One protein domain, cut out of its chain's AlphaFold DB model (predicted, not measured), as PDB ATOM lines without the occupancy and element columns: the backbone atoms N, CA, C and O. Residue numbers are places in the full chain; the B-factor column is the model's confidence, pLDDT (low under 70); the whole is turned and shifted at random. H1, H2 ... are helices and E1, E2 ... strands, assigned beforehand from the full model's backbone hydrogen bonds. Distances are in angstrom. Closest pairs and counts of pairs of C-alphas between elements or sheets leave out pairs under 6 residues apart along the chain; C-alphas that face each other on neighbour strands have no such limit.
ATOM      1  N   PHE A  50      17.574  54.271 -40.020       95.25
ATOM      2  CA  PHE A  50      17.594  53.142 -40.943       95.25
ATOM      3  C   PHE A  50      17.368  51.863 -40.161       95.25
ATOM      4  O   PHE A  50      18.165  51.552 -39.278       95.25
ATOM      5  N   THR A  51      16.311  51.120 -40.461       94.19
ATOM      6  CA  THR A  51      16.044  49.854 -39.774       94.19
ATOM      7  C   THR A  51      16.735  48.716 -40.504       94.19
ATOM      8  O   THR A  51      16.640  48.610 -41.729       94.19
ATOM      9  N   TRP A  52      17.380  47.837 -39.753       94.19
ATOM     10  CA  TRP A  52      18.088  46.695 -40.296       94.19
ATOM     11  C   TRP A  52      17.731  45.406 -39.560       94.19
ATOM     12  O   TRP A  52      17.298  45.396 -38.408       94.19
ATOM     13  N   SER A  53      17.953  44.308 -40.263       91.62
ATOM     14  CA  SER A  53      17.968  42.934 -39.786       91.62
ATOM     15  C   SER A  53      19.187  42.228 -40.386       91.62
ATOM     16  O   SER A  53      19.902  42.807 -41.214       91.62
ATOM     17  N   ASP A  54      19.417  40.972 -40.019       87.00
ATOM     18  CA  ASP A  54      20.528  40.170 -40.547       87.00
ATOM     19  C   ASP A  54      20.615  40.155 -42.085       87.00
ATOM     20  O   ASP A  54      21.707  40.071 -42.647       87.00
ATOM     21  N   THR A  55      19.481  40.268 -42.783       83.88
ATOM     22  CA  THR A  55      19.420  40.163 -44.250       83.88
ATOM     23  C   THR A  55      19.859  41.433 -44.977       83.88
ATOM     24  O   THR A  55      20.327  41.348 -46.111       83.88
ATOM     25  N   ASN A  56      19.741  42.607 -44.349       87.62
ATOM     26  CA  ASN A  56      19.985  43.902 -44.996       87.62
ATOM     27  C   ASN A  56      20.982  44.802 -44.244       87.62
ATOM     28  O   ASN A  56      21.249  45.919 -44.702       87.62
ATOM     29  N   TYR A  57      21.561  44.335 -43.130       90.88
ATOM     30  CA  TYR A  57      22.485  45.114 -42.297       90.88
ATOM     31  C   TYR A  57      23.616  45.751 -43.107       90.88
ATOM     32  O   TYR A  57      23.787  46.968 -43.086       90.88
ATOM     33  N   ILE A  80      26.619  59.515 -36.043       97.00
ATOM     34  CA  ILE A  80      26.015  58.247 -36.445       97.00
ATOM     35  C   ILE A  80      26.315  57.203 -35.375       97.00
ATOM     36  O   ILE A  80      27.410  57.213 -34.804       97.00
ATOM     37  N   ASP A  81      25.364  56.317 -35.112       96.94
ATOM     38  CA  ASP A  81      25.617  55.121 -34.316       96.94
ATOM     39  C   ASP A  81      24.619  54.005 -34.646       96.94
ATOM     40  O   ASP A  81      23.528  54.245 -35.177       96.94
ATOM     41  N   GLU A  82      25.001  52.781 -34.310       96.25
ATOM     42  CA  GLU A  82      24.202  51.574 -34.474       96.25
ATOM     43  C   GLU A  82      23.579  51.164 -33.136       96.25
ATOM     44  O   GLU A  82      24.225  51.146 -32.085       96.25
ATOM     45  N   VAL A  83      22.303  50.790 -33.176       96.62
ATOM     46  CA  VAL A  83      21.554  50.267 -32.039       96.62
ATOM     47  C   VAL A  83      20.976  48.914 -32.393       96.62
ATOM     48  O   VAL A  83      20.048  48.813 -33.188       96.62
ATOM     49  N   GLN A  84      21.494  47.880 -31.742       95.50
ATOM     50  CA  GLN A  84      20.889  46.559 -31.736       95.50
ATOM     51  C   GLN A  84      19.749  46.506 -30.717       95.50
ATOM     52  O   GLN A  84      19.880  47.016 -29.600       95.50
ATOM     53  N   LEU A  85      18.663  45.836 -31.088       95.50
ATOM     54  CA  LEU A  85      17.473  45.694 -30.264       95.50
ATOM     55  C   LEU A  85      17.255  44.249 -29.822       95.50
ATOM     56  O   LEU A  85      17.720  43.299 -30.448       95.50
ATOM     57  N   ILE A  86      16.516  44.103 -28.727       94.62
ATOM     58  CA  ILE A  86      15.892  42.846 -28.319       94.62
ATOM     59  C   ILE A  86      14.390  43.013 -28.495       94.62
ATOM     60  O   ILE A  86      13.809  43.984 -28.009       94.62
ATOM     61  N   TRP A  87      13.757  42.060 -29.170       93.44
ATOM     62  CA  TRP A  87      12.304  42.017 -29.235       93.44
ATOM     63  C   TRP A  87      11.769  41.351 -27.974       93.44
ATOM     64  O   TRP A  87      12.297  40.329 -27.531       93.44
ATOM     65  N   ALA A  88      10.708  41.909 -27.409       93.38
ATOM     66  CA  ALA A  88       9.921  41.236 -26.393       93.38
ATOM     67  C   ALA A  88       8.438  41.512 -26.596       93.38
ATOM     68  O   ALA A  88       8.068  42.529 -27.184       93.38
ATOM     69  N   SER A  89       7.583  40.646 -26.062       93.38
ATOM     70  CA  SER A  89       6.147  40.886 -26.066       93.38
ATOM     71  C   SER A  89       5.454  40.527 -24.758       93.38
ATOM     72  O   SER A  89       5.852  39.604 -24.058       93.38
ATOM     73  N   ALA A  90       4.405  41.266 -24.412       91.69
ATOM     74  CA  ALA A  90       3.508  40.957 -23.310       91.69
ATOM     75  C   ALA A  90       2.293  40.164 -23.806       91.69
ATOM     76  O   ALA A  90       1.784  40.380 -24.910       91.69
ATOM     77  N   ASN A  91       1.780  39.265 -22.967       88.25
ATOM     78  CA  ASN A  91       0.551  38.549 -23.286       88.25
ATOM     79  C   ASN A  91      -0.669  39.453 -23.046       88.25
ATOM     80  O   ASN A  91      -0.916  39.887 -21.924       88.25
ATOM     81  N   MET A  92      -1.461  39.696 -24.092       84.56
ATOM     82  CA  MET A  92      -2.665  40.533 -24.012       84.56
ATOM     83  C   MET A  92      -3.794  39.923 -23.174       84.56
ATOM     84  O   MET A  92      -4.690  40.653 -22.763       84.56
ATOM     85  N   ASP A  93      -3.762  38.614 -22.920       85.69
ATOM     86  CA  ASP A  93      -4.725  37.936 -22.046       85.69
ATOM     87  C   ASP A  93      -4.377  38.097 -20.556       85.69
ATOM     88  O   ASP A  93      -5.168  37.710 -19.688       85.69
ATOM     89  N   ASP A  94      -3.204  38.653 -20.233       84.75
ATOM     90  CA  ASP A  94      -2.823  38.915 -18.853       84.75
ATOM     91  C   ASP A  94      -3.660  40.063 -18.273       84.75
ATOM     92  O   ASP A  94      -3.704  41.183 -18.791       84.75
ATOM     93  N   SER A  95      -4.320  39.787 -17.148       81.44
ATOM     94  CA  SER A  95      -5.113  40.775 -16.428       81.44
ATOM     95  C   SER A  95      -4.302  41.996 -15.994       81.44
ATOM     96  O   SER A  95      -4.874  43.080 -15.881       81.44
ATOM     97  N   GLU A  96      -2.998  41.852 -15.753       86.44
ATOM     98  CA  GLU A  96      -2.130  42.973 -15.381       86.44
ATOM     99  C   GLU A  96      -1.923  43.927 -16.565       86.44
ATOM    100  O   GLU A  96      -2.039  45.141 -16.400       86.44
ATOM    101  N   VAL A  97      -1.753  43.382 -17.774       86.69
ATOM    102  CA  VAL A  97      -1.624  44.147 -19.026       86.69
ATOM    103  C   VAL A  97      -2.940  44.838 -19.384       86.69
ATOM    104  O   VAL A  97      -2.956  46.025 -19.697       86.69
ATOM    105  N   ILE A  98      -4.071  44.130 -19.284       86.31
ATOM    106  CA  ILE A  98      -5.405  44.676 -19.605       86.31
ATOM    107  C   ILE A  98      -5.779  45.854 -18.693       86.31
ATOM    108  O   ILE A  98      -6.464  46.784 -19.121       86.31
ATOM    109  N   ASN A  99      -5.372  45.804 -17.423       87.69
ATOM    110  CA  ASN A  99      -5.691  46.840 -16.443       87.69
ATOM    111  C   ASN A  99      -4.697  48.009 -16.447       87.69
ATOM    112  O   ASN A  99      -4.929  49.002 -15.749       87.69
ATOM    113  N   ASP A 100      -3.616  47.923 -17.223       89.12
ATOM    114  CA  ASP A 100      -2.672  49.016 -17.376       89.12
ATOM    115  C   ASP A 100      -3.304  50.138 -18.213       89.12
ATOM    116  O   ASP A 100      -3.434  50.073 -19.435       89.12
ATOM    117  N   ARG A 101      -3.680  51.221 -17.524       88.19
ATOM    118  CA  ARG A 101      -4.263  52.432 -18.120       88.19
ATOM    119  C   ARG A 101      -3.389  53.037 -19.221       88.19
ATOM    120  O   ARG A 101      -3.890  53.767 -20.075       88.19
ATOM    121  N   TYR A 102      -2.090  52.809 -19.132       88.62
ATOM    122  CA  TYR A 102      -1.069  53.427 -19.947       88.62
ATOM    123  C   TYR A 102      -0.547  52.483 -21.032       88.62
ATOM    124  O   TYR A 102       0.260  52.923 -21.844       88.62
ATOM    125  N   TYR A 103      -1.040  51.251 -21.108       85.69
ATOM    126  CA  TYR A 103      -0.678  50.305 -22.151       85.69
ATOM    127  C   TYR A 103      -0.985  50.841 -23.558       85.69
ATOM    128  O   TYR A 103      -2.092  51.305 -23.845       85.69
ATOM    129  N   MET A 104       0.004  50.755 -24.449       79.75
ATOM    130  CA  MET A 104      -0.125  51.166 -25.853       79.75
ATOM    131  C   MET A 104       0.119  50.021 -26.836       79.75
ATOM    132  O   MET A 104      -0.474  50.001 -27.914       79.75
ATOM    133  N   THR A 105       0.998  49.089 -26.482       83.88
ATOM    134  CA  THR A 105       1.473  48.019 -27.356       83.88
ATOM    135  C   THR A 105       1.874  46.815 -26.517       83.88
ATOM    136  O   THR A 105       2.373  46.972 -25.406       83.88
ATOM    137  N   ASN A 106       1.673  45.613 -27.053       86.81
ATOM    138  CA  ASN A 106       2.207  44.393 -26.453       86.81
ATOM    139  C   ASN A 106       3.633  44.121 -26.902       86.81
ATOM    140  O   ASN A 106       4.248  43.244 -26.327       86.81
ATOM    141  N   SER A 107       4.140  44.789 -27.933       90.06
ATOM    142  CA  SER A 107       5.471  44.529 -28.480       90.06
ATOM    143  C   SER A 107       6.436  45.629 -28.063       90.06
ATOM    144  O   SER A 107       6.118  46.809 -28.224       90.06
ATOM    145  N   PHE A 108       7.608  45.228 -27.579       92.00
ATOM    146  CA  PHE A 108       8.677  46.095 -27.106       92.00
ATOM    147  C   PHE A 108       9.936  45.883 -27.939       92.00
ATOM    148  O   PHE A 108      10.428  44.762 -28.074       92.00
ATOM    149  N   SER A 109      10.484  46.983 -28.446       94.88
ATOM    150  CA  SER A 109      11.799  47.012 -29.081       94.88
ATOM    151  C   SER A 109      12.785  47.590 -28.076       94.88
ATOM    152  O   SER A 109      12.815  48.798 -27.847       94.88
ATOM    153  N   ILE A 110      13.531  46.723 -27.403       95.75
ATOM    154  CA  ILE A 110      14.329  47.080 -26.230       95.75
ATOM    155  C   ILE A 110      15.751  47.430 -26.659       95.75
ATOM    156  O   ILE A 110      16.389  46.628 -27.331       95.75
ATOM    157  N   MET A 111      16.265  48.583 -26.228       96.75
ATOM    158  CA  MET A 111      17.655  49.011 -26.413       96.75
ATOM    159  C   MET A 111      18.416  49.135 -25.088       96.75
ATOM    160  O   MET A 111      17.833  49.141 -23.999       96.75
ATOM    161  N   ARG A 112      19.742  49.264 -25.193       97.50
ATOM    162  CA  ARG A 112      20.653  49.467 -24.061       97.50
ATOM    163  C   ARG A 112      20.561  50.892 -23.508       97.50
ATOM    164  O   ARG A 112      20.421  51.861 -24.257       97.50
ATOM    165  N   GLU A 113      20.717  51.031 -22.195       97.44
ATOM    166  CA  GLU A 113      20.723  52.323 -21.500       97.44
ATOM    167  C   GLU A 113      21.809  53.275 -22.021       97.44
ATOM    168  O   GLU A 113      21.549  54.468 -22.198       97.44
ATOM    169  N   SER A 114      23.018  52.771 -22.275       96.94
ATOM    170  CA  SER A 114      24.126  53.575 -22.810       96.94
ATOM    171  C   SER A 114      23.773  54.240 -24.146       96.94
ATOM    172  O   SER A 114      23.953  55.451 -24.301       96.94
ATOM    173  N   GLN A 115      23.185  53.475 -25.069       97.06
ATOM    174  CA  GLN A 115      22.744  53.946 -26.387       97.06
ATOM    175  C   GLN A 115      21.593  54.949 -26.273       97.06
ATOM    176  O   GLN A 115      21.626  56.017 -26.885       97.06
ATOM    177  N   TYR A 116      20.611  54.660 -25.418       96.94
ATOM    178  CA  TYR A 116      19.524  55.588 -25.112       96.94
ATOM    179  C   TYR A 116      20.047  56.948 -24.633       96.94
ATOM    180  O   TYR A 116      19.662  57.993 -25.163       96.94
ATOM    181  N   ARG A 117      20.959  56.955 -23.654       96.75
ATOM    182  CA  ARG A 117      21.535  58.192 -23.101       96.75
ATOM    183  C   ARG A 117      22.304  58.987 -24.153       96.75
ATOM    184  O   ARG A 117      22.226  60.218 -24.150       96.75
ATOM    185  N   GLN A 118      23.018  58.304 -25.043       96.25
ATOM    186  CA  GLN A 118      23.739  58.933 -26.144       96.25
ATOM    187  C   GLN A 118      22.787  59.640 -27.112       96.25
ATOM    188  O   GLN A 118      22.986  60.822 -27.390       96.25
ATOM    189  N   ILE A 119      21.720  58.963 -27.552       96.00
ATOM    190  CA  ILE A 119      20.722  59.548 -28.461       96.00
ATOM    191  C   ILE A 119      20.042  60.753 -27.807       96.00
ATOM    192  O   ILE A 119      19.961  61.815 -28.417       96.00
ATOM    193  N   MET A 120      19.600  60.619 -26.553       95.56
ATOM    194  CA  MET A 120      18.953  61.712 -25.816       95.56
ATOM    195  C   MET A 120      19.865  62.937 -25.699       95.56
ATOM    196  O   MET A 120      19.436  64.056 -25.966       95.56
ATOM    197  N   THR A 121      21.146  62.719 -25.385       95.12
ATOM    198  CA  THR A 121      22.143  63.799 -25.317       95.12
ATOM    199  C   THR A 121      22.317  64.483 -26.671       95.12
ATOM    200  O   THR A 121      22.351  65.711 -26.732       95.12
ATOM    201  N   GLN A 122      22.392  63.703 -27.754       93.81
ATOM    202  CA  GLN A 122      22.555  64.221 -29.109       93.81
ATOM    203  C   GLN A 122      21.383  65.116 -29.532       93.81
ATOM    204  O   GLN A 122      21.601  66.187 -30.095       93.81
ATOM    205  N   ILE A 123      20.149  64.718 -29.218       92.00
ATOM    206  CA  ILE A 123      18.950  65.504 -29.552       92.00
ATOM    207  C   ILE A 123      18.662  66.631 -28.544       92.00
ATOM    208  O   ILE A 123      17.681  67.358 -28.705       92.00
ATOM    209  N   GLY A 124      19.502  66.796 -27.516       91.56
ATOM    210  CA  GLY A 124      19.370  67.845 -26.503       91.56
ATOM    211  C   GLY A 124      18.267  67.606 -25.467       91.56
ATOM    212  O   GLY A 124      17.752  68.568 -24.900       91.56
ATOM    213  N   GLU A 125      17.896  66.351 -25.218       91.50
ATOM    214  CA  GLU A 125      16.895  65.949 -24.224       91.50
ATOM    215  C   GLU A 125      17.549  65.254 -23.015       91.50
ATOM    216  O   GLU A 125      18.612  64.638 -23.102       91.50
ATOM    217  N   GLU A 126      16.892  65.321 -21.856       91.81
ATOM    218  CA  GLU A 126      17.358  64.635 -20.647       91.81
ATOM    219  C   GLU A 126      16.871  63.177 -20.619       91.81
ATOM    220  O   GLU A 126      15.674  62.888 -20.701       91.81
ATOM    221  N   ALA A 127      17.814  62.243 -20.470       93.38
ATOM    222  CA  ALA A 127      17.515  60.823 -20.318       93.38
ATOM    223  C   ALA A 127      16.995  60.510 -18.904       93.38
ATOM    224  O   ALA A 127      17.669  60.802 -17.909       93.38
ATOM    225  N   GLU A 128      15.828  59.865 -18.802       94.12
ATOM    226  CA  GLU A 128      15.333  59.366 -17.517       94.12
ATOM    227  C   GLU A 128      16.250  58.241 -17.002       94.12
ATOM    228  O   GLU A 128      16.805  57.452 -17.763       94.12
ATOM    229  N   THR A 129      16.442  58.178 -15.683       92.06
ATOM    230  CA  THR A 129      17.254  57.115 -15.077       92.06
ATOM    231  C   THR A 129      16.474  55.809 -15.008       92.06
ATOM    232  O   THR A 129      15.330  55.778 -14.537       92.06
ATOM    233  N   ILE A 130      17.133  54.732 -15.430       92.31
ATOM    234  CA  ILE A 130      16.596  53.373 -15.467       92.31
ATOM    235  C   ILE A 130      17.118  52.601 -14.258       92.31
ATOM    236  O   ILE A 130      18.251  52.797 -13.818       92.31
ATOM    237  N   ILE A 131      16.262  51.758 -13.690       92.12
ATOM    238  CA  ILE A 131      16.603  50.869 -12.580       92.12
ATOM    239  C   ILE A 131      16.698  49.450 -13.140       92.12
ATOM    240  O   ILE A 131      15.917  49.069 -14.010       92.12
ATOM    241  N   ASP A 132      17.655  48.670 -12.643       92.25
ATOM    242  CA  ASP A 132      17.834  47.277 -13.054       92.25
ATOM    243  C   ASP A 132      16.570  46.443 -12.779       92.25
ATOM    244  O   ASP A 132      15.927  46.602 -11.738       92.25
ATOM    245  N   GLY A 133      16.185  45.592 -13.735       85.44
ATOM    246  CA  GLY A 133      14.924  44.839 -13.696       85.44
ATOM    247  C   GLY A 133      13.665  45.629 -14.098       85.44
ATOM    248  O   GLY A 133      12.565  45.071 -14.067       85.44
ATOM    249  N   GLN A 134      13.800  46.901 -14.487       94.19
ATOM    250  CA  GLN A 134      12.715  47.682 -15.088       94.19
ATOM    251  C   GLN A 134      12.871  47.782 -16.604       94.19
ATOM    252  O   GLN A 134      13.985  47.847 -17.121       94.19
ATOM    253  N   ILE A 135      11.737  47.879 -17.293       95.31
ATOM    254  CA  ILE A 135      11.666  48.322 -18.683       95.31
ATOM    255  C   ILE A 135      11.122  49.739 -18.690       95.31
ATOM    256  O   ILE A 135      10.042  49.997 -18.165       95.31
ATOM    257  N   LEU A 136      11.860  50.663 -19.290       95.81
ATOM    258  CA  LEU A 136      11.418  52.031 -19.500       95.81
ATOM    259  C   LEU A 136      10.820  52.156 -20.906       95.81
ATOM    260  O   LEU A 136      11.569  52.262 -21.873       95.81
ATOM    261  N   GLU A 137       9.493  52.133 -21.028       94.81
ATOM    262  CA  GLU A 137       8.790  52.346 -22.301       94.81
ATOM    263  C   GLU A 137       8.772  53.843 -22.633       94.81
ATOM    264  O   GLU A 137       8.309  54.661 -21.834       94.81
ATOM    265  N   LEU A 138       9.312  54.225 -23.790       94.50
ATOM    266  CA  LEU A 138       9.496  55.625 -24.166       94.50
ATOM    267  C   LEU A 138       8.239  56.223 -24.804       94.50
ATOM    268  O   LEU A 138       7.445  55.553 -25.461       94.50
ATOM    269  N   SER A 139       8.078  57.537 -24.654       91.69
ATOM    270  CA  SER A 139       6.989  58.262 -25.305       91.69
ATOM    271  C   SER A 139       7.288  58.465 -26.791       91.69
ATOM    272  O   SER A 139       8.217  59.187 -27.150       91.69
ATOM    273  N   SER A 140       6.448  57.916 -27.668       85.06
ATOM    274  CA  SER A 140       6.589  58.087 -29.123       85.06
ATOM    275  C   SER A 140       6.145  59.462 -29.638       85.06
ATOM    276  O   SER A 140       6.458  59.838 -30.764       85.06
ATOM    277  N   ASN A 141       5.393  60.231 -28.843       85.88
ATOM    278  CA  ASN A 141       4.869  61.533 -29.252       85.88
ATOM    279  C   ASN A 141       4.619  62.482 -28.070       85.88
ATOM    280  O   ASN A 141       4.565  62.086 -26.902       85.88
ATOM    281  N   TYR A 142       4.411  63.757 -28.398       86.62
ATOM    282  CA  TYR A 142       4.217  64.816 -27.413       86.62
ATOM    283  C   TYR A 142       2.934  64.687 -26.583       86.62
ATOM    284  O   TYR A 142       2.948  64.985 -25.389       86.62
ATOM    285  N   SER A 143       1.824  64.245 -27.184       87.44
ATOM    286  CA  SER A 143       0.553  64.068 -26.464       87.44
ATOM    287  C   SER A 143       0.719  63.079 -25.316       87.44
ATOM    288  O   SER A 143       0.277  63.341 -24.196       87.44
ATOM    289  N   ARG A 144       1.435  61.984 -25.585       88.19
ATOM    290  CA  ARG A 144       1.764  60.965 -24.600       88.19
ATOM    291  C   ARG A 144       2.701  61.482 -23.512       88.19
ATOM    292  O   ARG A 144       2.400  61.332 -22.330       88.19
ATOM    293  N   ARG A 145       3.787  62.165 -23.898       91.38
ATOM    294  CA  ARG A 145       4.698  62.834 -22.949       91.38
ATOM    295  C   ARG A 145       3.925  63.727 -21.985       91.38
ATOM    296  O   ARG A 145       4.161  63.678 -20.782       91.38
ATOM    297  N   LYS A 146       2.995  64.532 -22.503       92.19
ATOM    298  CA  LYS A 146       2.189  65.445 -21.691       92.19
ATOM    299  C   LYS A 146       1.328  64.698 -20.672       92.19
ATOM    300  O   LYS A 146       1.347  65.076 -19.509       92.19
ATOM    301  N   GLU A 147       0.626  63.646 -21.092       92.50
ATOM    302  CA  GLU A 147      -0.177  62.812 -20.187       92.50
ATOM    303  C   GLU A 147       0.673  62.232 -19.045       92.50
ATOM    304  O   GLU A 147       0.289  62.301 -17.878       92.50
ATOM    305  N   LEU A 148       1.859  61.708 -19.362       93.88
ATOM    306  CA  LEU A 148       2.734  61.066 -18.377       93.88
ATOM    307  C   LEU A 148       3.437  62.055 -17.439       93.88
ATOM    308  O   LEU A 148       3.789  61.681 -16.322       93.88
ATOM    309  N   LEU A 149       3.627  63.309 -17.859       94.25
ATOM    310  CA  LEU A 149       4.145  64.381 -17.000       94.25
ATOM    311  C   LEU A 149       3.124  64.862 -15.956       94.25
ATOM    312  O   LEU A 149       3.517  65.495 -14.975       94.25
ATOM    313  N   GLU A 150       1.831  64.588 -16.148       94.69
ATOM    314  CA  GLU A 150       0.767  64.979 -15.209       94.69
ATOM    315  C   GLU A 150       0.644  64.028 -14.006       94.69
ATOM    316  O   GLU A 150      -0.069  64.336 -13.047       94.69
ATOM    317  N   VAL A 151       1.349  62.893 -14.022       93.56
ATOM    318  CA  VAL A 151       1.284  61.859 -12.982       93.56
ATOM    319  C   VAL A 151       2.669  61.502 -12.447       93.56
ATOM    320  O   VAL A 151       3.700  61.803 -13.051       93.56
ATOM    321  N   THR A 152       2.724  60.876 -11.272       92.25
ATOM    322  CA  THR A 152       4.013  60.503 -10.681       92.25
ATOM    323  C   THR A 152       4.563  59.230 -11.318       92.25
ATOM    324  O   THR A 152       3.832  58.434 -11.903       92.25
ATOM    325  N   LYS A 153       5.874  58.987 -11.170       89.44
ATOM    326  CA  LYS A 153       6.505  57.740 -11.630       89.44
ATOM    327  C   LYS A 153       5.825  56.492 -11.064       89.44
ATOM    328  O   LYS A 153       5.747  55.502 -11.772       89.44
ATOM    329  N   ASN A 154       5.325  56.523  -9.831       89.81
ATOM    330  CA  ASN A 154       4.696  55.351  -9.217       89.81
ATOM    331  C   ASN A 154       3.312  55.040  -9.797       89.81
ATOM    332  O   ASN A 154       2.904  53.888  -9.770       89.81
ATOM    333  N   ASP A 155       2.614  56.043 -10.334       91.94
ATOM    334  CA  ASP A 155       1.265  55.868 -10.885       91.94
ATOM    335  C   ASP A 155       1.282  55.295 -12.310       91.94
ATOM    336  O   ASP A 155       0.253  54.852 -12.806       91.94
ATOM    337  N   ARG A 156       2.447  55.312 -12.966       93.06
ATOM    338  CA  ARG A 156       2.668  54.908 -14.365       93.06
ATOM    339  C   ARG A 156       3.590  53.690 -14.482       93.06
ATOM    340  O   ARG A 156       4.396  53.594 -15.407       93.06
ATOM    341  N   GLN A 157       3.512  52.808 -13.487       94.00
ATOM    342  CA  GLN A 157       4.263  51.559 -13.407       94.00
ATOM    343  C   GLN A 157       3.321  50.371 -13.287       94.00
ATOM    344  O   GLN A 157       2.390  50.405 -12.483       94.00
ATOM    345  N   SER A 158       3.642  49.313 -14.019       92.62
ATOM    346  CA  SER A 158       2.900  48.055 -14.017       92.62
ATOM    347  C   SER A 158       3.889  46.899 -13.957       92.62
ATOM    348  O   SER A 158       4.929  46.932 -14.610       92.62
ATOM    349  N   LEU A 159       3.591  45.888 -13.151       92.94
ATOM    350  CA  LEU A 159       4.303  44.613 -13.176       92.94
ATOM    351  C   LEU A 159       3.532  43.697 -14.124       92.94
ATOM    352  O   LEU A 159       2.312  43.661 -14.006       92.94
ATOM    353  N   TYR A 160       4.216  43.043 -15.062       90.31
ATOM    354  CA  TYR A 160       3.659  41.926 -15.829       90.31
ATOM    355  C   TYR A 160       4.761  41.087 -16.489       90.31
ATOM    356  O   TYR A 160       5.929  41.489 -16.567       90.31
ATOM    357  N   SER A 161       4.375  39.901 -16.962       92.12
ATOM    358  CA  SER A 161       5.253  38.960 -17.656       92.12
ATOM    359  C   SER A 161       5.440  39.338 -19.126       92.12
ATOM    360  O   SER A 161       4.464  39.545 -19.851       92.12
ATOM    361  N   ILE A 162       6.688  39.356 -19.588       93.12
ATOM    362  CA  ILE A 162       7.040  39.484 -21.006       93.12
ATOM    363  C   ILE A 162       7.757  38.230 -21.505       93.12
ATOM    364  O   ILE A 162       8.453  37.556 -20.748       93.12
ATOM    365  N   GLU A 163       7.624  37.935 -22.788       94.00
ATOM    366  CA  GLU A 163       8.356  36.900 -23.505       94.00
ATOM    367  C   GLU A 163       9.433  37.543 -24.382       94.00
ATOM    368  O   GLU A 163       9.144  38.474 -25.130       94.00
ATOM    369  N   LEU A 164      10.680  37.087 -24.256       93.38
ATOM    370  CA  LEU A 164      11.810  37.582 -25.053       93.38
ATOM    371  C   LEU A 164      11.909  36.814 -26.374       93.38
ATOM    372  O   LEU A 164      11.857  35.593 -26.346       93.38
ATOM    373  N   GLY A 165      12.153  37.490 -27.498       86.38
ATOM    374  CA  GLY A 165      12.282  36.854 -28.818       86.38
ATOM    375  C   GLY A 165      10.985  36.189 -29.309       86.38
ATOM    376  O   GLY A 165      10.046  35.986 -28.541       86.38
ATOM    377  N   SER A 166      10.907  35.864 -30.601       77.19
ATOM    378  CA  SER A 166       9.728  35.169 -31.144       77.19
ATOM    379  C   SER A 166       9.785  33.692 -30.770       77.19
ATOM    380  O   SER A 166      10.755  33.011 -31.092       77.19
ATOM    381  N   ASP A 167       8.744  33.193 -30.101       72.81
ATOM    382  CA  ASP A 167       8.541  31.764 -29.820       72.81
ATOM    383  C   ASP A 167       9.663  31.080 -29.010       72.81
ATOM    384  O   ASP A 167       9.830  29.859 -29.061       72.81
ATOM    385  N   THR A 168      10.437  31.841 -28.230       83.56
ATOM    386  CA  THR A 168      11.527  31.271 -27.417       83.56
ATOM    387  C   THR A 168      11.023  30.641 -26.115       83.56
ATOM    388  O   THR A 168      11.721  29.830 -25.498       83.56
ATOM    389  N   GLY A 169       9.832  31.038 -25.644       85.44
ATOM    390  CA  GLY A 169       9.286  30.648 -24.345       85.44
ATOM    391  C   GLY A 169      10.005  31.261 -23.134       85.44
ATOM    392  O   GLY A 169       9.690  30.899 -21.994       85.44
ATOM    393  N   ILE A 170      10.970  32.170 -23.332       91.19
ATOM    394  CA  ILE A 170      11.711  32.815 -22.240       91.19
ATOM    395  C   ILE A 170      10.855  33.924 -21.626       91.19
ATOM    396  O   ILE A 170      10.803  35.040 -22.138       91.19
ATOM    397  N   LYS A 171      10.240  33.637 -20.477       93.31
ATOM    398  CA  LYS A 171       9.429  34.613 -19.739       93.31
ATOM    399  C   LYS A 171      10.227  35.386 -18.693       93.31
ATOM    400  O   LYS A 171      11.061  34.808 -17.985       93.31
ATOM    401  N   LYS A 172       9.946  36.682 -18.568       93.62
ATOM    402  CA  LYS A 172      10.526  37.601 -17.582       93.62
ATOM    403  C   LYS A 172       9.430  38.396 -16.893       93.62
ATOM    404  O   LYS A 172       8.656  39.079 -17.544       93.62
ATOM    405  N   GLU A 173       9.437  38.356 -15.569       93.69
ATOM    406  CA  GLU A 173       8.662  39.285 -14.751       93.69
ATOM    407  C   GLU A 173       9.406  40.618 -14.699       93.69
ATOM    408  O   GLU A 173      10.549  40.666 -14.232       93.69
ATOM    409  N   VAL A 174       8.785  41.685 -15.197       93.75
ATOM    410  CA  VAL A 174       9.420  43.003 -15.309       93.75
ATOM    411  C   VAL A 174       8.474  44.100 -14.856       93.75
ATOM    412  O   VAL A 174       7.266  44.042 -15.072       93.75
ATOM    413  N   THR A 175       9.030  45.134 -14.227       95.00
ATOM    414  CA  THR A 175       8.272  46.365 -13.987       95.00
ATOM    415  C   THR A 175       8.388  47.252 -15.217       95.00
ATOM    416  O   THR A 175       9.463  47.790 -15.488       95.00
ATOM    417  N   VAL A 176       7.293  47.416 -15.949       94.50
ATOM    418  CA  VAL A 176       7.197  48.364 -17.057       94.50
ATOM    419  C   VAL A 176       6.874  49.747 -16.509       94.50
ATOM    420  O   VAL A 176       5.931  49.942 -15.744       94.50
ATOM    421  N   VAL A 177       7.703  50.713 -16.881       95.31
ATOM    422  CA  VAL A 177       7.622  52.117 -16.498       95.31
ATOM    423  C   VAL A 177       7.319  52.926 -17.755       95.31
ATOM    424  O   VAL A 177       8.177  53.069 -18.625       95.31
ATOM    425  N   HIS A 178       6.132  53.518 -17.830       95.00
ATOM    426  CA  HIS A 178       5.739  54.382 -18.948       95.00
ATOM    427  C   HIS A 178       6.413  55.745 -18.819       95.00
ATOM    428  O   HIS A 178       5.949  56.554 -18.019       95.00
ATOM    429  N   SER A 179       7.495  56.015 -19.557       94.31
ATOM    430  CA  SER A 179       8.368  57.200 -19.447       94.31
ATOM    431  C   SER A 179       7.854  58.428 -20.206       94.31
ATOM    432  O   SER A 179       7.350  58.276 -21.320       94.31
ATOM    433  N   PRO A 180       8.039  59.674 -19.703       93.81
ATOM    434  CA  PRO A 180       7.685  60.863 -20.463       93.81
ATOM    435  C   PRO A 180       8.824  61.260 -21.420       93.81
ATOM    436  O   PRO A 180       8.681  62.221 -22.175       93.81
ATOM    437  N   SER A 181       9.972  60.574 -21.369       93.81
ATOM    438  CA  SER A 181      11.111  60.827 -22.233       93.81
ATOM    439  C   SER A 181      10.696  60.508 -23.656       93.81
ATOM    440  O   SER A 181      10.314  59.381 -23.971       93.81
ATOM    441  N   MET A 182      10.712  61.543 -24.490       90.69
ATOM    442  CA  MET A 182      10.209  61.457 -25.846       90.69
ATOM    443  C   MET A 182      11.347  61.129 -26.797       90.69
ATOM    444  O   MET A 182      12.256  61.933 -26.990       90.69
ATOM    445  N   LEU A 183      11.252  59.955 -27.406       92.19
ATOM    446  CA  LEU A 183      12.161  59.501 -28.442       92.19
ATOM    447  C   LEU A 183      11.340  58.752 -29.484       92.19
ATOM    448  O   LEU A 183      10.834  57.662 -29.229       92.19
ATOM    449  N   SER A 184      11.184  59.374 -30.646       89.88
ATOM    450  CA  SER A 184      10.434  58.817 -31.763       89.88
ATOM    451  C   SER A 184      11.414  58.418 -32.851       89.88
ATOM    452  O   SER A 184      12.105  59.272 -33.401       89.88
ATOM    453  N   LEU A 185      11.509  57.122 -33.130       89.81
ATOM    454  CA  LEU A 185      12.416  56.554 -34.136       89.81
ATOM    455  C   LEU A 185      11.675  55.630 -35.108       89.81
ATOM    456  O   LEU A 185      12.291  54.757 -35.699       89.81
ATOM    457  N   ASP A 186      10.356  55.800 -35.238       80.12
ATOM    458  CA  ASP A 186       9.504  54.940 -36.076       80.12
ATOM    459  C   ASP A 186       9.519  53.451 -35.660       80.12
ATOM    460  O   ASP A 186       9.257  52.547 -36.444       80.12
ATOM    461  N   TYR A 187       9.819  53.201 -34.381       81.31
ATOM    462  CA  TYR A 187       9.713  51.893 -33.739       81.31
ATOM    463  C   TYR A 187       8.500  51.843 -32.819       81.31
ATOM    464  O   TYR A 187       8.286  52.735 -31.989       81.31
ATOM    465  N   PHE A 188       7.737  50.758 -32.916       73.44
ATOM    466  CA  PHE A 188       6.672  50.465 -31.965       73.44
ATOM    467  C   PHE A 188       7.262  49.990 -30.634       73.44
ATOM    468  O   PHE A 188       8.164  49.151 -30.603       73.44
ATOM    469  N   GLY A 189       6.741  50.544 -29.534       84.88
ATOM    470  CA  GLY A 189       7.113  50.142 -28.176       84.88
ATOM    471  C   GLY A 189       8.605  50.254 -27.889       84.88
ATOM    472  O   GLY A 189       9.173  49.355 -27.271       84.88
ATOM    473  N   LEU A 190       9.262  51.310 -28.380       94.19
ATOM    474  CA  LEU A 190      10.676  51.527 -28.094       94.19
ATOM    475  C   LEU A 190      10.873  51.627 -26.579       94.19
ATOM    476  O   LEU A 190      10.274  52.471 -25.908       94.19
ATOM    477  N   ALA A 191      11.715  50.753 -26.050       95.62
ATOM    478  CA  ALA A 191      11.898  50.587 -24.626       95.62
ATOM    479  C   ALA A 191      13.378  50.476 -24.272       95.62
ATOM    480  O   ALA A 191      14.224  50.213 -25.125       95.62
ATOM    481  N   VAL A 192      13.705  50.691 -23.002       97.31
ATOM    482  CA  VAL A 192      15.093  50.715 -22.537       97.31
ATOM    483  C   VAL A 192      15.242  49.905 -21.265       97.31
ATOM    484  O   VAL A 192      14.421  50.000 -20.353       97.31
ATOM    485  N   VAL A 193      16.327  49.146 -21.194       97.75
ATOM    486  CA  VAL A 193      16.776  48.444 -19.988       97.75
ATOM    487  C   VAL A 193      18.225  48.821 -19.692       97.75
ATOM    488  O   VAL A 193      18.916  49.395 -20.535       97.75
ATOM    489  N   THR A 194      18.707  48.498 -18.495       98.06
ATOM    490  CA  THR A 194      20.121  48.695 -18.148       98.06
ATOM    491  C   THR A 194      21.029  47.900 -19.091       98.06
ATOM    492  O   THR A 194      20.650  46.841 -19.601       98.06
ATOM    493  N   ASP A 195      22.267  48.363 -19.285       97.31
ATOM    494  CA  ASP A 195      23.259  47.633 -20.093       97.31
ATOM    495  C   ASP A 195      23.472  46.196 -19.577       97.31
ATOM    496  O   ASP A 195      23.666  45.261 -20.357       97.31
ATOM    497  N   HIS A 196      23.389  46.021 -18.252       96.69
ATOM    498  CA  HIS A 196      23.468  44.730 -17.575       96.69
ATOM    499  C   HIS A 196      22.312  43.803 -17.975       96.69
ATOM    500  O   HIS A 196      22.558  42.726 -18.520       96.69
ATOM    501  N   THR A 197      21.063  44.243 -17.770       96.88
ATOM    502  CA  THR A 197      19.858  43.468 -18.111       96.88
ATOM    503  C   THR A 197      19.844  43.107 -19.598       96.88
ATOM    504  O   THR A 197      19.569  41.961 -19.952       96.88
ATOM    505  N   PHE A 198      20.210  44.048 -20.476       96.88
ATOM    506  CA  PHE A 198      20.291  43.784 -21.912       96.88
ATOM    507  C   PHE A 198      21.285  42.661 -22.227       96.88
ATOM    508  O   PHE A 198      20.955  41.730 -22.960       96.88
ATOM    509  N   GLY A 199      22.505  42.740 -21.685       95.94
ATOM    510  CA  GLY A 199      23.546  41.740 -21.927       95.94
ATOM    511  C   GLY A 199      23.140  40.345 -21.452       95.94
ATOM    512  O   GLY A 199      23.374  39.361 -22.155       95.94
ATOM    513  N   GLU A 200      22.479  40.255 -20.295       96.06
ATOM    514  CA  GLU A 200      21.940  38.992 -19.785       96.06
ATOM    515  C   GLU A 200      20.854  38.406 -20.696       96.06
ATOM    516  O   GLU A 200      20.867  37.206 -20.973       96.06
ATOM    517  N   TRP A 201      19.914  39.231 -21.162       95.31
ATOM    518  CA  TRP A 201      18.812  38.786 -22.021       95.31
ATOM    519  C   TRP A 201      19.310  38.359 -23.398       95.31
ATOM    520  O   TRP A 201      18.933  37.294 -23.883       95.31
ATOM    521  N   GLN A 202      20.233  39.125 -23.979       94.12
ATOM    522  CA  GLN A 202      20.880  38.785 -25.241       94.12
ATOM    523  C   GLN A 202      21.619  37.440 -25.160       94.12
ATOM    524  O   GLN A 202      21.451  36.589 -26.031       94.12
ATOM    525  N   ALA A 203      22.399  37.213 -24.100       93.62
ATOM    526  CA  ALA A 203      23.108  35.948 -23.912       93.62
ATOM    527  C   ALA A 203      22.147  34.756 -23.742       93.62
ATOM    528  O   ALA A 203      22.437  33.648 -24.196       93.62
ATOM    529  N   GLN A 204      20.992  34.971 -23.102       93.44
ATOM    530  CA  GLN A 204      19.967  33.937 -22.946       93.44
ATOM    531  C   GLN A 204      19.300  33.579 -24.274       93.44
ATOM    532  O   GLN A 204      19.165  32.388 -24.555       93.44
ATOM    533  N   LEU A 205      18.953  34.569 -25.100       92.38
ATOM    534  CA  LEU A 205      18.401  34.347 -26.441       92.38
ATOM    535  C   LEU A 205      19.364  33.526 -27.309       92.38
ATOM    536  O   LEU A 205      19.000  32.456 -27.799       92.38
ATOM    537  N   GLN A 206      20.639  33.924 -27.341       90.06
ATOM    538  CA  GLN A 206      21.690  33.193 -28.058       90.06
ATOM    539  C   GLN A 206      21.837  31.746 -27.565       90.06
ATOM    540  O   GLN A 206      22.036  30.824 -28.356       90.06
ATOM    541  N   SER A 207      21.703  31.509 -26.253       88.25
ATOM    542  CA  SER A 207      21.776  30.156 -25.684       88.25
ATOM    543  C   SER A 207      20.604  29.251 -26.083       88.25
ATOM    544  O   SER A 207      20.764  28.030 -26.091       88.25
ATOM    545  N   GLN A 208      19.454  29.834 -26.436       85.81
ATOM    546  CA  GLN A 208      18.271  29.125 -26.936       85.81
ATOM    547  C   GLN A 208      18.264  28.986 -28.467       85.81
ATOM    548  O   GLN A 208      17.338  28.405 -29.027       85.81
ATOM    549  N   GLY A 209      19.313  29.463 -29.144       82.25
ATOM    550  CA  GLY A 209      19.441  29.393 -30.597       82.25
ATOM    551  C   GLY A 209      18.778  30.550 -31.345       82.25
ATOM    552  O   GLY A 209      18.813  30.544 -32.573       82.25
ATOM    553  N   ASP A 210      18.234  31.540 -30.633       83.00
ATOM    554  CA  ASP A 210      17.792  32.794 -31.237       83.00
ATOM    555  C   ASP A 210      19.010  33.704 -31.447       83.00
ATOM    556  O   ASP A 210      19.508  34.362 -30.530       83.00
ATOM    557  N   ASN A 211      19.533  33.657 -32.670       81.38
ATOM    558  CA  ASN A 211      20.639  34.494 -33.125       81.38
ATOM    559  C   ASN A 211      20.164  35.628 -34.037       81.38
ATOM    560  O   ASN A 211      21.011  36.278 -34.651       81.38
ATOM    561  N   SER A 212      18.849  35.841 -34.158       82.62
ATOM    562  CA  SER A 212      18.323  36.900 -35.005       82.62
ATOM    563  C   SER A 212      18.749  38.255 -34.459       82.62
ATOM    564  O   SER A 212      18.518  38.584 -33.293       82.62
ATOM    565  N   SER A 213      19.389  39.051 -35.309       88.19
ATOM    566  CA  SER A 213      19.779  40.413 -34.988       88.19
ATOM    567  C   SER A 213      18.967  41.387 -35.819       88.19
ATOM    568  O   SER A 213      18.811  41.255 -37.035       88.19
ATOM    569  N   PHE A 214      18.456  42.403 -35.142       93.31
ATOM    570  CA  PHE A 214      17.789  43.524 -35.768       93.31
ATOM    571  C   PHE A 214      18.024  44.778 -34.937       93.31
ATOM    572  O   PHE A 214      18.420  44.725 -33.765       93.31
ATOM    573  N   GLY A 215      17.782  45.921 -35.555       95.31
ATOM    574  CA  GLY A 215      18.027  47.193 -34.919       95.31
ATOM    575  C   GLY A 215      17.925  48.347 -35.887       95.31
ATOM    576  O   GLY A 215      17.312  48.253 -36.951       95.31
ATOM    577  N   PHE A 216      18.522  49.468 -35.517       96.44
ATOM    578  CA  PHE A 216      18.598  50.618 -36.396       96.44
ATOM    579  C   PHE A 216      19.958  51.286 -36.368       96.44
ATOM    580  O   PHE A 216      20.697  51.205 -35.394       96.44
ATOM    581  N   ILE A 217      20.274  51.975 -37.453       97.06
ATOM    582  CA  ILE A 217      21.327  52.977 -37.497       97.06
ATOM    583  C   ILE A 217      20.629  54.326 -37.448       97.06
ATOM    584  O   ILE A 217      19.691  54.570 -38.209       97.06
ATOM    585  N   TRP A 218      21.058  55.200 -36.550       96.56
ATOM    586  CA  TRP A 218      20.559  56.567 -36.502       96.56
ATOM    587  C   TRP A 218      21.668  57.529 -36.904       96.56
ATOM    588  O   TRP A 218      22.829  57.338 -36.551       96.56
ATOM    589  N   LEU A 219      21.295  58.568 -37.643       96.75
ATOM    590  CA  LEU A 219      22.184  59.656 -38.020       96.75
ATOM    591  C   LEU A 219      21.501  60.972 -37.674       96.75
ATOM    592  O   LEU A 219      20.368  61.226 -38.085       96.75
ATOM    593  N   ASP A 220      22.202  61.824 -36.938       95.62
ATOM    594  CA  ASP A 220      21.717  63.148 -36.587       95.62
ATOM    595  C   ASP A 220      22.739  64.238 -36.897       95.62
ATOM    596  O   ASP A 220      23.939  64.102 -36.667       95.62
ATOM    597  N   TYR A 221      22.232  65.349 -37.420       93.06
ATOM    598  CA  TYR A 221      22.972  66.584 -37.631       93.06
ATOM    599  C   TYR A 221      21.976  67.744 -37.456       93.06
ATOM    600  O   TYR A 221      20.999  67.837 -38.205       93.06
TER     601      TYR A 221
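What this domain is: This is residues 50 to 57 and 80 to 221 of the 322 residues of the protein "ABC transporter permease" of Listeria monocytogenes (UniProt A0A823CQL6). Six strands close into a barrel that makes the core, running E2, E3, E7, E4, E6, E5 round the ring and back to E2. The first part of E2 runs out of the ring to pair with E8, which has E1 on its other side, and five helices lie round the outside: H1 packs on E5, H3 and H4 on E6, while H2 and H5 are at E7, E3 and E2. The printed part has 150 residues with five named helices and eight named strands, in the order E1 E2 H1 E3 H2 E4 H3 H4 E5 E6 E7 H5 E8. The sheet is mixed, parallel and antiparallel, and the class is mixed, helices and strands. The whole is compact, with a radius of gyration of the C-alphas of 14.9 A, and spans 43 by 42 by 23 A.

How they stand to each other: E1, residues 50 to 53, is antiparallel to E8, residues 214 to 220; N 52 and O 215, 2.8 A apart, are within hydrogen-bond range, as are the pairs below. E2, residues 80 to 90, has staggered pairing: antiparallel to E8 over 80 to 85 (N 83 and O 216, 2.8 A), to E3, residues 107 to 112, over 86 to 89 (N 88 and O 108, 2.9 A), and to E5, residues 157 to 164, over 88 to 90 (N 163 and O 89, 2.7 A). H1, residues 95 to 98, is on the barrel; its closest C-alphas with E5 are Glu 96 and Tyr 160, 5.9 A. H2, residues 113 to 122, is on the barrel at a height over the sheet of 6.0 A. E4, residues 134 to 139, is parallel to E6, residues 170 to 182 (N 137 and O 177, 2.9 A). H3, residues 142 to 149, is over E6, across it at 81 degrees on the local plane; the closest C-alphas are Arg 145 and Pro 180, 4.4 A. H4, residues 153 to 156, has Arg 156 closest to His 178 of E6, C-alphas 5.5 A apart. E5 and E6 form a hairpin (N 172 and O 162, 2.8 A). E7, residues 190 to 193, is parallel to E3 (N 111 and O 191, 2.8 A) and antiparallel to E4 (N 136 and O 192, 2.9 A). H5, residues 195 to 207, is on the barrel at a height of 8.3 A; H2 and H5 are close but not clearly touching, the C-alphas of Glu 113 and Asp 195 5.5 A apart. In H2, H3 and H5 every O i to N i+4 pair is within hydrogen-bond range; H1 and H4 are too short for such a pair.

Where its parts are: E1 begins at C-alpha 50, (17.594, 53.142, -40.943). E2 is 31.3 A long and E6 28.9 A; E6 bends by 72 degrees at residue 173 and E5 by 63 degrees at residue 160. H5 is 18.4 A long. E8, 20.0 A long, ends at C-alpha 220, (21.717, 63.148, -36.587).

The domain as a whole: The C-alphas farthest apart are Ser 95 and Tyr 221, 43.6 A. Residues 58 to 79 are not printed, and C-alphas 57 and 80 are 14.8 A apart across the cut. Of the links printed whole, H2 to E4, 11 residues, is long. The mean pLDDT of the printed part is 91.5, and no printed residue is under 70.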